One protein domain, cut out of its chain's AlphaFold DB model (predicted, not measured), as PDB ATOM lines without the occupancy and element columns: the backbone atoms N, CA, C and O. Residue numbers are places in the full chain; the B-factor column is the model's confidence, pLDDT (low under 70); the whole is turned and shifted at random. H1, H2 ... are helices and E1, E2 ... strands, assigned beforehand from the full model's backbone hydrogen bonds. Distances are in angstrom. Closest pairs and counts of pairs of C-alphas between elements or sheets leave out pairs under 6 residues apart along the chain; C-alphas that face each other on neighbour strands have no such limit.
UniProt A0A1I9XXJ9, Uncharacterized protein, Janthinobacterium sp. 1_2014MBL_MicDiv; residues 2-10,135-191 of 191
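What this domain is: This is residues 2 to 10 and 135 to 191 of the 191 residues of an uncharacterized protein of Janthinobacterium sp. 1_2014MBL_MicDiv (UniProt A0A1I9XXJ9). A small antiparallel sheet of three strands, in the order E1, E2, E3, stands in the middle, with the short helix H2 over its edge strand E1; H1 lies beyond H2 toward one end of the longest axis, and H3 lies toward the other end. The printed part has 66 residues, with three named helices and three named strands in the order E1, H1, H2, E2, E3, H3, in the mixed class of helices and strands. It is compact, with a radius of gyration of the C-alphas of 11.6 A and spans of 32 by 25 by 16 A.

Where its parts are: Find C-alpha 5 at (223.747, 315.330, 297.666), where E1 begins; it runs 16.8 A to residue 10. After the cut, H1 takes residues 137 to 147, 15.3 A, and H2 residues 157 to 162. E2, residues 166 to 170, and E3, residues 173 to 177, form a hairpin. H3, residues 183 to 190, ends at C-alpha 190, (223.549, 325.973, 298.019).

How they stand to each other: Look at E1 beside E2: N 5 is 2.9 A from O 169, within hydrogen-bond range. Between E2 and E3, N 168 and O 175 are 2.9 A apart, also within range. H2 is on the sheet, at a height of 8.4 A over a local plane fitted to just 6 C-alphas, and runs along E1 at 10 degrees on the local plane; their closest C-alphas, of His 9 and Leu 160, are 6.1 A apart. H1 is not on the sheet; it is close to H2 but not clearly touching, at a steep tilt of 39 degrees, opposite ways, with C-alphas 141 and 157 closest at 7.2 A. H3 only grazes the sheet, with its residues 183 to 190. In H1, H2 and H3 every O i to N i+4 pair is within hydrogen-bond range.

The domain as a whole: The C-alphas farthest apart, of Ser 135 and Leu 191, are 32.6 A apart. Residues 11 to 134 are not printed, and C-alphas 10 and 135 stand 13.1 A apart across this cut. Of the links printed whole, none is long. No printed residue of this model has a pLDDT under 70.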
ATOM      1  N   ARG A   2     217.210 312.756 297.949       86.75
ATOM      2  CA  ARG A   2     216.755 314.110 297.583       86.75
ATOM      3  C   ARG A   2     217.320 314.563 296.229       86.75
ATOM      4  O   ARG A   2     218.171 313.921 295.628       86.75
ATOM      5  N   ASN A   3     216.875 315.718 295.730       91.44
ATOM      6  CA  ASN A   3     217.363 316.304 294.469       91.44
ATOM      7  C   ASN A   3     218.749 316.981 294.576       91.44
ATOM      8  O   ASN A   3     219.108 317.786 293.710       91.44
ATOM      9  N   TYR A   4     219.500 316.678 295.631       95.69
ATOM     10  CA  TYR A   4     220.876 317.088 295.866       95.69
ATOM     11  C   TYR A   4     221.586 316.020 296.706       95.69
ATOM     12  O   TYR A   4     220.935 315.206 297.362       95.69
ATOM     13  N   LEU A   5     222.916 316.073 296.728       97.69
ATOM     14  CA  LEU A   5     223.747 315.330 297.666       97.69
ATOM     15  C   LEU A   5     224.861 316.239 298.182       97.69
ATOM     16  O   LEU A   5     225.620 316.803 297.397       97.69
ATOM     17  N   TYR A   6     224.978 316.344 299.499       98.19
ATOM     18  CA  TYR A   6     226.217 316.745 300.153       98.19
ATOM     19  C   TYR A   6     226.872 315.502 300.742       98.19
ATOM     20  O   TYR A   6     226.185 314.721 301.395       98.19
ATOM     21  N   ILE A   7     228.174 315.316 300.539       98.50
ATOM     22  CA  ILE A   7     228.909 314.185 301.109       98.50
ATOM     23  C   ILE A   7     230.375 314.529 301.365       98.50
ATOM     24  O   ILE A   7     231.010 315.213 300.565       98.50
ATOM     25  N   TRP A   8     230.933 314.034 302.465       98.50
ATOM     26  CA  TRP A   8     232.376 314.012 302.696       98.50
ATOM     27  C   TRP A   8     232.790 312.791 303.510       98.50
ATOM     28  O   TRP A   8     231.957 312.137 304.137       98.50
ATOM     29  N   HIS A   9     234.089 312.502 303.490       98.62
ATOM     30  CA  HIS A   9     234.666 311.298 304.068       98.62
ATOM     31  C   HIS A   9     235.771 311.599 305.087       98.62
ATOM     32  O   HIS A   9     236.650 312.428 304.839       98.62
ATOM     33  N   ASP A  10     235.703 310.912 306.226       97.94
ATOM     34  CA  ASP A  10     236.757 310.774 307.227       97.94
ATOM     35  C   ASP A  10     237.350 309.352 307.135       97.94
ATOM     36  O   ASP A  10     236.781 308.414 307.713       97.94
ATOM     37  N   SER A 135     232.386 299.170 307.335       95.75
ATOM     38  CA  SER A 135     233.386 298.115 307.550       95.75
ATOM     39  C   SER A 135     234.443 298.043 306.438       95.75
ATOM     40  O   SER A 135     235.634 297.920 306.732       95.75
ATOM     41  N   ALA A 136     234.023 298.189 305.176       95.75
ATOM     42  CA  ALA A 136     234.874 298.182 303.991       95.75
ATOM     43  C   ALA A 136     234.471 299.302 303.019       95.75
ATOM     44  O   ALA A 136     233.292 299.612 302.861       95.75
ATOM     45  N   TRP A 137     235.456 299.921 302.361       97.12
ATOM     46  CA  TRP A 137     235.188 301.002 301.405       97.12
ATOM     47  C   TRP A 137     234.399 300.520 300.182       97.12
ATOM     48  O   TRP A 137     233.567 301.257 299.666       97.12
ATOM     49  N   ASP A 138     234.613 299.278 299.747       96.38
ATOM     50  CA  ASP A 138     233.920 298.724 298.581       96.38
ATOM     51  C   ASP A 138     232.396 298.674 298.788       96.38
ATOM     52  O   ASP A 138     231.647 298.941 297.850       96.38
ATOM     53  N   ASP A 139     231.931 298.449 300.025       95.75
ATOM     54  CA  ASP A 139     230.507 298.524 300.378       95.75
ATOM     55  C   ASP A 139     229.943 299.935 300.178       95.75
ATOM     56  O   ASP A 139     228.853 300.119 299.634       95.75
ATOM     57  N   VAL A 140     230.705 300.949 300.599       96.94
ATOM     58  CA  VAL A 140     230.363 302.362 300.404       96.94
ATOM     59  C   VAL A 140     230.371 302.720 298.922       96.94
ATOM     60  O   VAL A 140     229.454 303.386 298.445       96.94
ATOM     61  N   ALA A 141     231.377 302.267 298.177       96.50
ATOM     62  CA  ALA A 141     231.476 302.529 296.752       96.50
ATOM     63  C   ALA A 141     230.306 301.910 295.980       96.50
ATOM     64  O   ALA A 141     229.724 302.570 295.118       96.50
ATOM     65  N   GLN A 142     229.917 300.682 296.329       94.62
ATOM     66  CA  GLN A 142     228.760 300.010 295.751       94.62
ATOM     67  C   GLN A 142     227.449 300.727 296.098       94.62
ATOM     68  O   GLN A 142     226.617 300.920 295.210       94.62
ATOM     69  N   LEU A 143     227.274 301.154 297.357       95.56
ATOM     70  CA  LEU A 143     226.126 301.959 297.778       95.56
ATOM     71  C   LEU A 143     226.032 303.236 296.937       95.56
ATOM     72  O   LEU A 143     225.022 303.461 296.275       95.56
ATOM     73  N   LEU A 144     227.093 304.048 296.909       96.19
ATOM     74  CA  LEU A 144     227.105 305.334 296.209       96.19
ATOM     75  C   LEU A 144     226.894 305.179 294.698       96.19
ATOM     76  O   LEU A 144     226.133 305.947 294.114       96.19
ATOM     77  N   ALA A 145     227.483 304.157 294.072       93.06
ATOM     78  CA  ALA A 145     227.251 303.857 292.660       93.06
ATOM     79  C   ALA A 145     225.786 303.482 292.359       93.06
ATOM     80  O   ALA A 145     225.302 303.747 291.259       93.06
ATOM     81  N   GLY A 146     225.088 302.869 293.321       89.88
ATOM     82  CA  GLY A 146     223.680 302.500 293.196       89.88
ATOM     83  C   GLY A 146     222.706 303.648 293.466       89.88
ATOM     84  O   GLY A 146     221.642 303.690 292.848       89.88
ATOM     85  N   ILE A 147     223.057 304.572 294.368       91.44
ATOM     86  CA  ILE A 147     222.124 305.603 294.847       91.44
ATOM     87  C   ILE A 147     222.339 306.977 294.226       91.44
ATOM     88  O   ILE A 147     221.394 307.752 294.213       91.44
ATOM     89  N   VAL A 148     223.537 307.307 293.726       90.94
ATOM     90  CA  VAL A 148     223.817 308.623 293.129       90.94
ATOM     91  C   VAL A 148     223.441 308.586 291.647       90.94
ATOM     92  O   VAL A 148     224.207 308.067 290.831       90.94
ATOM     93  N   PRO A 149     222.277 309.130 291.239       86.94
ATOM     94  CA  PRO A 149     221.912 309.127 289.836       86.94
ATOM     95  C   PRO A 149     222.820 310.087 289.065       86.94
ATOM     96  O   PRO A 149     223.153 311.174 289.543       86.94
ATOM     97  N   ALA A 150     223.113 309.751 287.807       80.56
ATOM     98  CA  ALA A 150     223.896 310.612 286.915       80.56
ATOM     99  C   ALA A 150     223.324 312.043 286.793       80.56
ATOM    100  O   ALA A 150     224.059 312.991 286.538       80.56
ATOM    101  N   ALA A 151     222.015 312.215 287.021       83.12
ATOM    102  CA  ALA A 151     221.342 313.512 287.031       83.12
ATOM    103  C   ALA A 151     221.770 314.448 288.182       83.12
ATOM    104  O   ALA A 151     221.540 315.653 288.087       83.12
ATOM    105  N   LEU A 152     222.375 313.942 289.264       89.31
ATOM    106  CA  LEU A 152     222.979 314.788 290.303       89.31
ATOM    107  C   LEU A 152     224.394 315.237 289.926       89.31
ATOM    108  O   LEU A 152     224.783 316.349 290.276       89.31
ATOM    109  N   GLY A 153     225.119 314.417 289.168       90.56
ATOM    110  CA  GLY A 153     226.497 314.645 288.743       90.56
ATOM    111  C   GLY A 153     227.337 313.375 288.873       90.56
ATOM    112  O   GLY A 153     226.848 312.337 289.316       90.56
ATOM    113  N   THR A 154     228.614 313.467 288.500       92.44
ATOM    114  CA  THR A 154     229.571 312.359 288.619       92.44
ATOM    115  C   THR A 154     230.460 312.573 289.838       92.44
ATOM    116  O   THR A 154     231.324 313.447 289.832       92.44
ATOM    117  N   LEU A 155     230.242 311.779 290.884       92.81
ATOM    118  CA  LEU A 155     231.058 311.804 292.095       92.81
ATOM    119  C   LEU A 155     232.453 311.223 291.817       92.81
ATOM    120  O   LEU A 155     232.576 310.102 291.322       92.81
ATOM    121  N   ASP A 156     233.501 311.972 292.157       93.19
ATOM    122  CA  ASP A 156     234.873 311.462 292.145       93.19
ATOM    123  C   ASP A 156     235.083 310.515 293.334       93.19
ATOM    124  O   ASP A 156     235.366 310.937 294.455       93.19
ATOM    125  N   MET A 157     234.919 309.217 293.080       94.38
ATOM    126  CA  MET A 157     235.049 308.175 294.097       94.38
ATOM    127  C   MET A 157     236.462 308.077 294.673       94.38
ATOM    128  O   MET A 157     236.609 307.750 295.849       94.38
ATOM    129  N   GLN A 158     237.493 308.363 293.873       95.06
ATOM    130  CA  GLN A 158     238.877 308.275 294.328       95.06
ATOM    131  C   GLN A 158     239.224 309.455 295.241       95.06
ATOM    132  O   GLN A 158     239.821 309.246 296.298       95.06
ATOM    133  N   GLY A 159     238.824 310.673 294.863       95.69
ATOM    134  CA  GLY A 159     238.975 311.857 295.712       95.69
ATOM    135  C   GLY A 159     238.150 311.759 297.000       95.69
ATOM    136  O   GLY A 159     238.647 312.056 298.089       95.69
ATOM    137  N   LEU A 160     236.920 311.233 296.918       97.06
ATOM    138  CA  LEU A 160     236.108 310.993 298.110       97.06
ATOM    139  C   LEU A 160     236.760 309.956 299.035       97.06
ATOM    140  O   LEU A 160     236.802 310.178 300.241       97.06
ATOM    141  N   GLN A 161     237.315 308.864 298.501       97.38
ATOM    142  CA  GLN A 161     238.007 307.858 299.316       97.38
ATOM    143  C   GLN A 161     239.185 308.456 300.094       97.38
ATOM    144  O   GLN A 161     239.383 308.110 301.257       97.38
ATOM    145  N   GLN A 162     239.935 309.375 299.480       96.75
ATOM    146  CA  GLN A 162     241.054 310.074 300.126       96.75
ATOM    147  C   GLN A 162     240.590 311.078 301.192       96.75
ATOM    148  O   GLN A 162     241.334 311.378 302.123       96.75
ATOM    149  N   GLY A 163     239.338 311.541 301.115       94.81
ATOM    150  CA  GLY A 163     238.754 312.462 302.088       94.81
ATOM    151  C   GLY A 163     239.214 313.911 301.911       94.81
ATOM    152  O   GLY A 163     239.174 314.679 302.874       94.81
ATOM    153  N   ASP A 164     239.635 314.295 300.704       89.81
ATOM    154  CA  ASP A 164     240.283 315.584 300.423       89.81
ATOM    155  C   ASP A 164     239.354 316.793 300.615       89.81
ATOM    156  O   ASP A 164     239.771 317.861 301.069       89.81
ATOM    157  N   ALA A 165     238.075 316.629 300.275       94.06
ATOM    158  CA  ALA A 165     237.068 317.681 300.324       94.06
ATOM    159  C   ALA A 165     235.676 317.110 300.622       94.06
ATOM    160  O   ALA A 165     235.455 315.897 300.619       94.06
ATOM    161  N   GLY A 166     234.723 318.003 300.887       96.88
ATOM    162  CA  GLY A 166     233.314 317.689 300.702       96.88
ATOM    163  C   GLY A 166     232.887 317.924 299.261       96.88
ATOM    164  O   GLY A 166     233.524 318.671 298.517       96.88
ATOM    165  N   TYR A 167     231.785 317.296 298.880       97.38
ATOM    166  CA  TYR A 167     231.216 317.367 297.546       97.38
ATOM    167  C   TYR A 167     229.755 317.771 297.650       97.38
ATOM    168  O   TYR A 167     229.000 317.213 298.445       97.38
ATOM    169  N   TRP A 168     229.364 318.738 296.829       97.38
ATOM    170  CA  TRP A 168     227.980 319.108 296.582       97.38
ATOM    171  C   TRP A 168     227.605 318.713 295.157       97.38
ATOM    172  O   TRP A 168     228.291 319.105 294.211       97.38
ATOM    173  N   LEU A 169     226.525 317.950 295.008       96.88
ATOM    174  CA  LEU A 169     226.003 317.482 293.732       96.88
ATOM    175  C   LEU A 169     224.551 317.927 293.581       96.88
ATOM    176  O   LEU A 169     223.723 317.662 294.453       96.88
ATOM    177  N   ARG A 170     224.228 318.587 292.468       95.50
ATOM    178  CA  ARG A 170     222.859 318.995 292.130       95.50
ATOM    179  C   ARG A 170     222.753 319.281 290.636       95.50
ATOM    180  O   ARG A 170     223.538 320.057 290.103       95.50
ATOM    181  N   GLN A 171     221.745 318.707 289.970       93.06
ATOM    182  CA  GLN A 171     221.429 318.983 288.557       93.06
ATOM    183  C   GLN A 171     222.632 318.818 287.601       93.06
ATOM    184  O   GLN A 171     222.873 319.650 286.728       93.06
ATOM    185  N   GLY A 172     223.408 317.751 287.786       92.94
ATOM    186  CA  GLY A 172     224.581 317.426 286.974       92.94
ATOM    187  C   GLY A 172     225.836 318.226 287.326       92.94
ATOM    188  O   GLY A 172     226.889 317.990 286.736       92.94
ATOM    189  N   VAL A 173     225.751 319.161 288.274       92.62
ATOM    190  CA  VAL A 173     226.871 319.999 288.705       92.62
ATOM    191  C   VAL A 173     227.484 319.419 289.971       92.62
ATOM    192  O   VAL A 173     226.778 319.166 290.945       92.62
ATOM    193  N   VAL A 174     228.811 319.271 289.965       94.94
ATOM    194  CA  VAL A 174     229.609 318.864 291.126       94.94
ATOM    195  C   VAL A 174     230.500 320.021 291.549       94.94
ATOM    196  O   VAL A 174     231.173 320.634 290.719       94.94
ATOM    197  N   GLN A 175     230.498 320.344 292.838       95.19
ATOM    198  CA  GLN A 175     231.309 321.415 293.410       95.19
ATOM    199  C   GLN A 175     232.008 320.919 294.669       95.19
ATOM    200  O   GLN A 175     231.402 320.233 295.489       95.19
ATOM    201  N   ALA A 176     233.270 321.313 294.837       95.44
ATOM    202  CA  ALA A 176     233.954 321.138 296.108       95.44
ATOM    203  C   ALA A 176     233.258 321.970 297.198       95.44
ATOM    204  O   ALA A 176     232.746 323.071 296.952       95.44
ATOM    205  N   GLU A 177     233.254 321.429 298.406       95.44
ATOM    206  CA  GLU A 177     232.625 321.999 299.585       95.44
ATOM    207  C   GLU A 177     233.484 321.737 300.826       95.44
ATOM    208  O   GLU A 177     234.320 320.830 300.867       95.44
ATOM    209  N   VAL A 178     233.289 322.553 301.859       94.62
ATOM    210  CA  VAL A 178     233.945 322.361 303.151       94.62
ATOM    211  C   VAL A 178     233.427 321.079 303.807       94.62
ATOM    212  O   VAL A 178     232.223 320.826 303.820       94.62
ATOM    213  N   ARG A 179     234.330 320.287 304.397       97.06
ATOM    214  CA  ARG A 179     233.974 319.146 305.257       97.06
ATOM    215  C   ARG A 179     233.418 319.673 306.577       97.06
ATOM    216  O   ARG A 179     234.140 320.320 307.332       97.06
ATOM    217  N   THR A 180     232.138 319.446 306.842       97.06
ATOM    218  CA  THR A 180     231.477 319.940 308.052       97.06
ATOM    219  C   THR A 180     230.316 319.044 308.474       97.06
ATOM    220  O   THR A 180     229.658 318.407 307.654       97.06
ATOM    221  N   HIS A 181     230.059 319.007 309.779       97.06
ATOM    222  CA  HIS A 181     228.840 318.423 310.341       97.06
ATOM    223  C   HIS A 181     227.656 319.406 310.316       97.06
ATOM    224  O   HIS A 181     226.520 318.981 310.497       97.06
ATOM    225  N   ASP A 182     227.918 320.700 310.106       96.69
ATOM    226  CA  ASP A 182     226.906 321.757 310.032       96.69
ATOM    227  C   ASP A 182     226.259 321.775 308.638       96.69
ATOM    228  O   ASP A 182     226.691 322.495 307.728       96.69
ATOM    229  N   ILE A 183     225.255 320.911 308.471       96.06
ATOM    230  CA  ILE A 183     224.495 320.772 307.227       96.06
ATOM    231  C   ILE A 183     223.675 322.023 306.934       96.06
ATOM    232  O   ILE A 183     223.637 322.437 305.776       96.06
ATOM    233  N   ASP A 184     223.099 322.670 307.950       95.00
ATOM    234  CA  ASP A 184     222.360 323.926 307.789       95.00
ATOM    235  C   ASP A 184     223.206 324.966 307.052       95.00
ATOM    236  O   ASP A 184     222.774 325.555 306.060       95.00
ATOM    237  N   SER A 185     224.459 325.143 307.476       95.19
ATOM    238  CA  SER A 185     225.392 326.051 306.816       95.19
ATOM    239  C   SER A 185     225.649 325.689 305.350       95.19
ATOM    240  O   SER A 185     225.776 326.593 304.523       95.19
ATOM    241  N   VAL A 186     225.762 324.401 305.007       95.38
ATOM    242  CA  VAL A 186     225.950 323.960 303.612       95.38
ATOM    243  C   VAL A 186     224.703 324.264 302.788       95.38
ATOM    244  O   VAL A 186     224.807 324.883 301.730       95.38
ATOM    245  N   LEU A 187     223.527 323.881 303.286       93.00
ATOM    246  CA  LEU A 187     222.262 324.065 302.584       93.00
ATOM    247  C   LEU A 187     221.950 325.548 302.369       93.00
ATOM    248  O   LEU A 187     221.625 325.928 301.250       93.00
ATOM    249  N   ASN A 188     222.188 326.403 303.366       93.56
ATOM    250  CA  ASN A 188     222.018 327.857 303.254       93.56
ATOM    251  C   ASN A 188     222.904 328.510 302.176       93.56
ATOM    252  O   ASN A 188     222.594 329.602 301.706       93.56
ATOM    253  N   ARG A 189     224.026 327.884 301.793       92.88
ATOM    254  CA  ARG A 189     224.894 328.378 300.708       92.88
ATOM    255  C   ARG A 189     224.496 327.859 299.327       92.88
ATOM    256  O   ARG A 189     224.971 328.406 298.331       92.88
ATOM    257  N   ARG A 190     223.731 326.766 299.250       91.38
ATOM    258  CA  ARG A 190     223.549 325.973 298.019       91.38
ATOM    259  C   ARG A 190     222.100 325.855 297.543       91.38
ATOM    260  O   ARG A 190     221.885 325.530 296.368       91.38
ATOM    261  N   LEU A 191     221.129 326.072 298.428       88.44
ATOM    262  CA  LEU A 191     219.698 326.123 298.124       88.44
ATOM    263  C   LEU A 191     219.223 327.572 298.048       88.44
ATOM    264  O   LEU A 191     218.456 327.836 297.094       88.44
TER     265      LEU A 191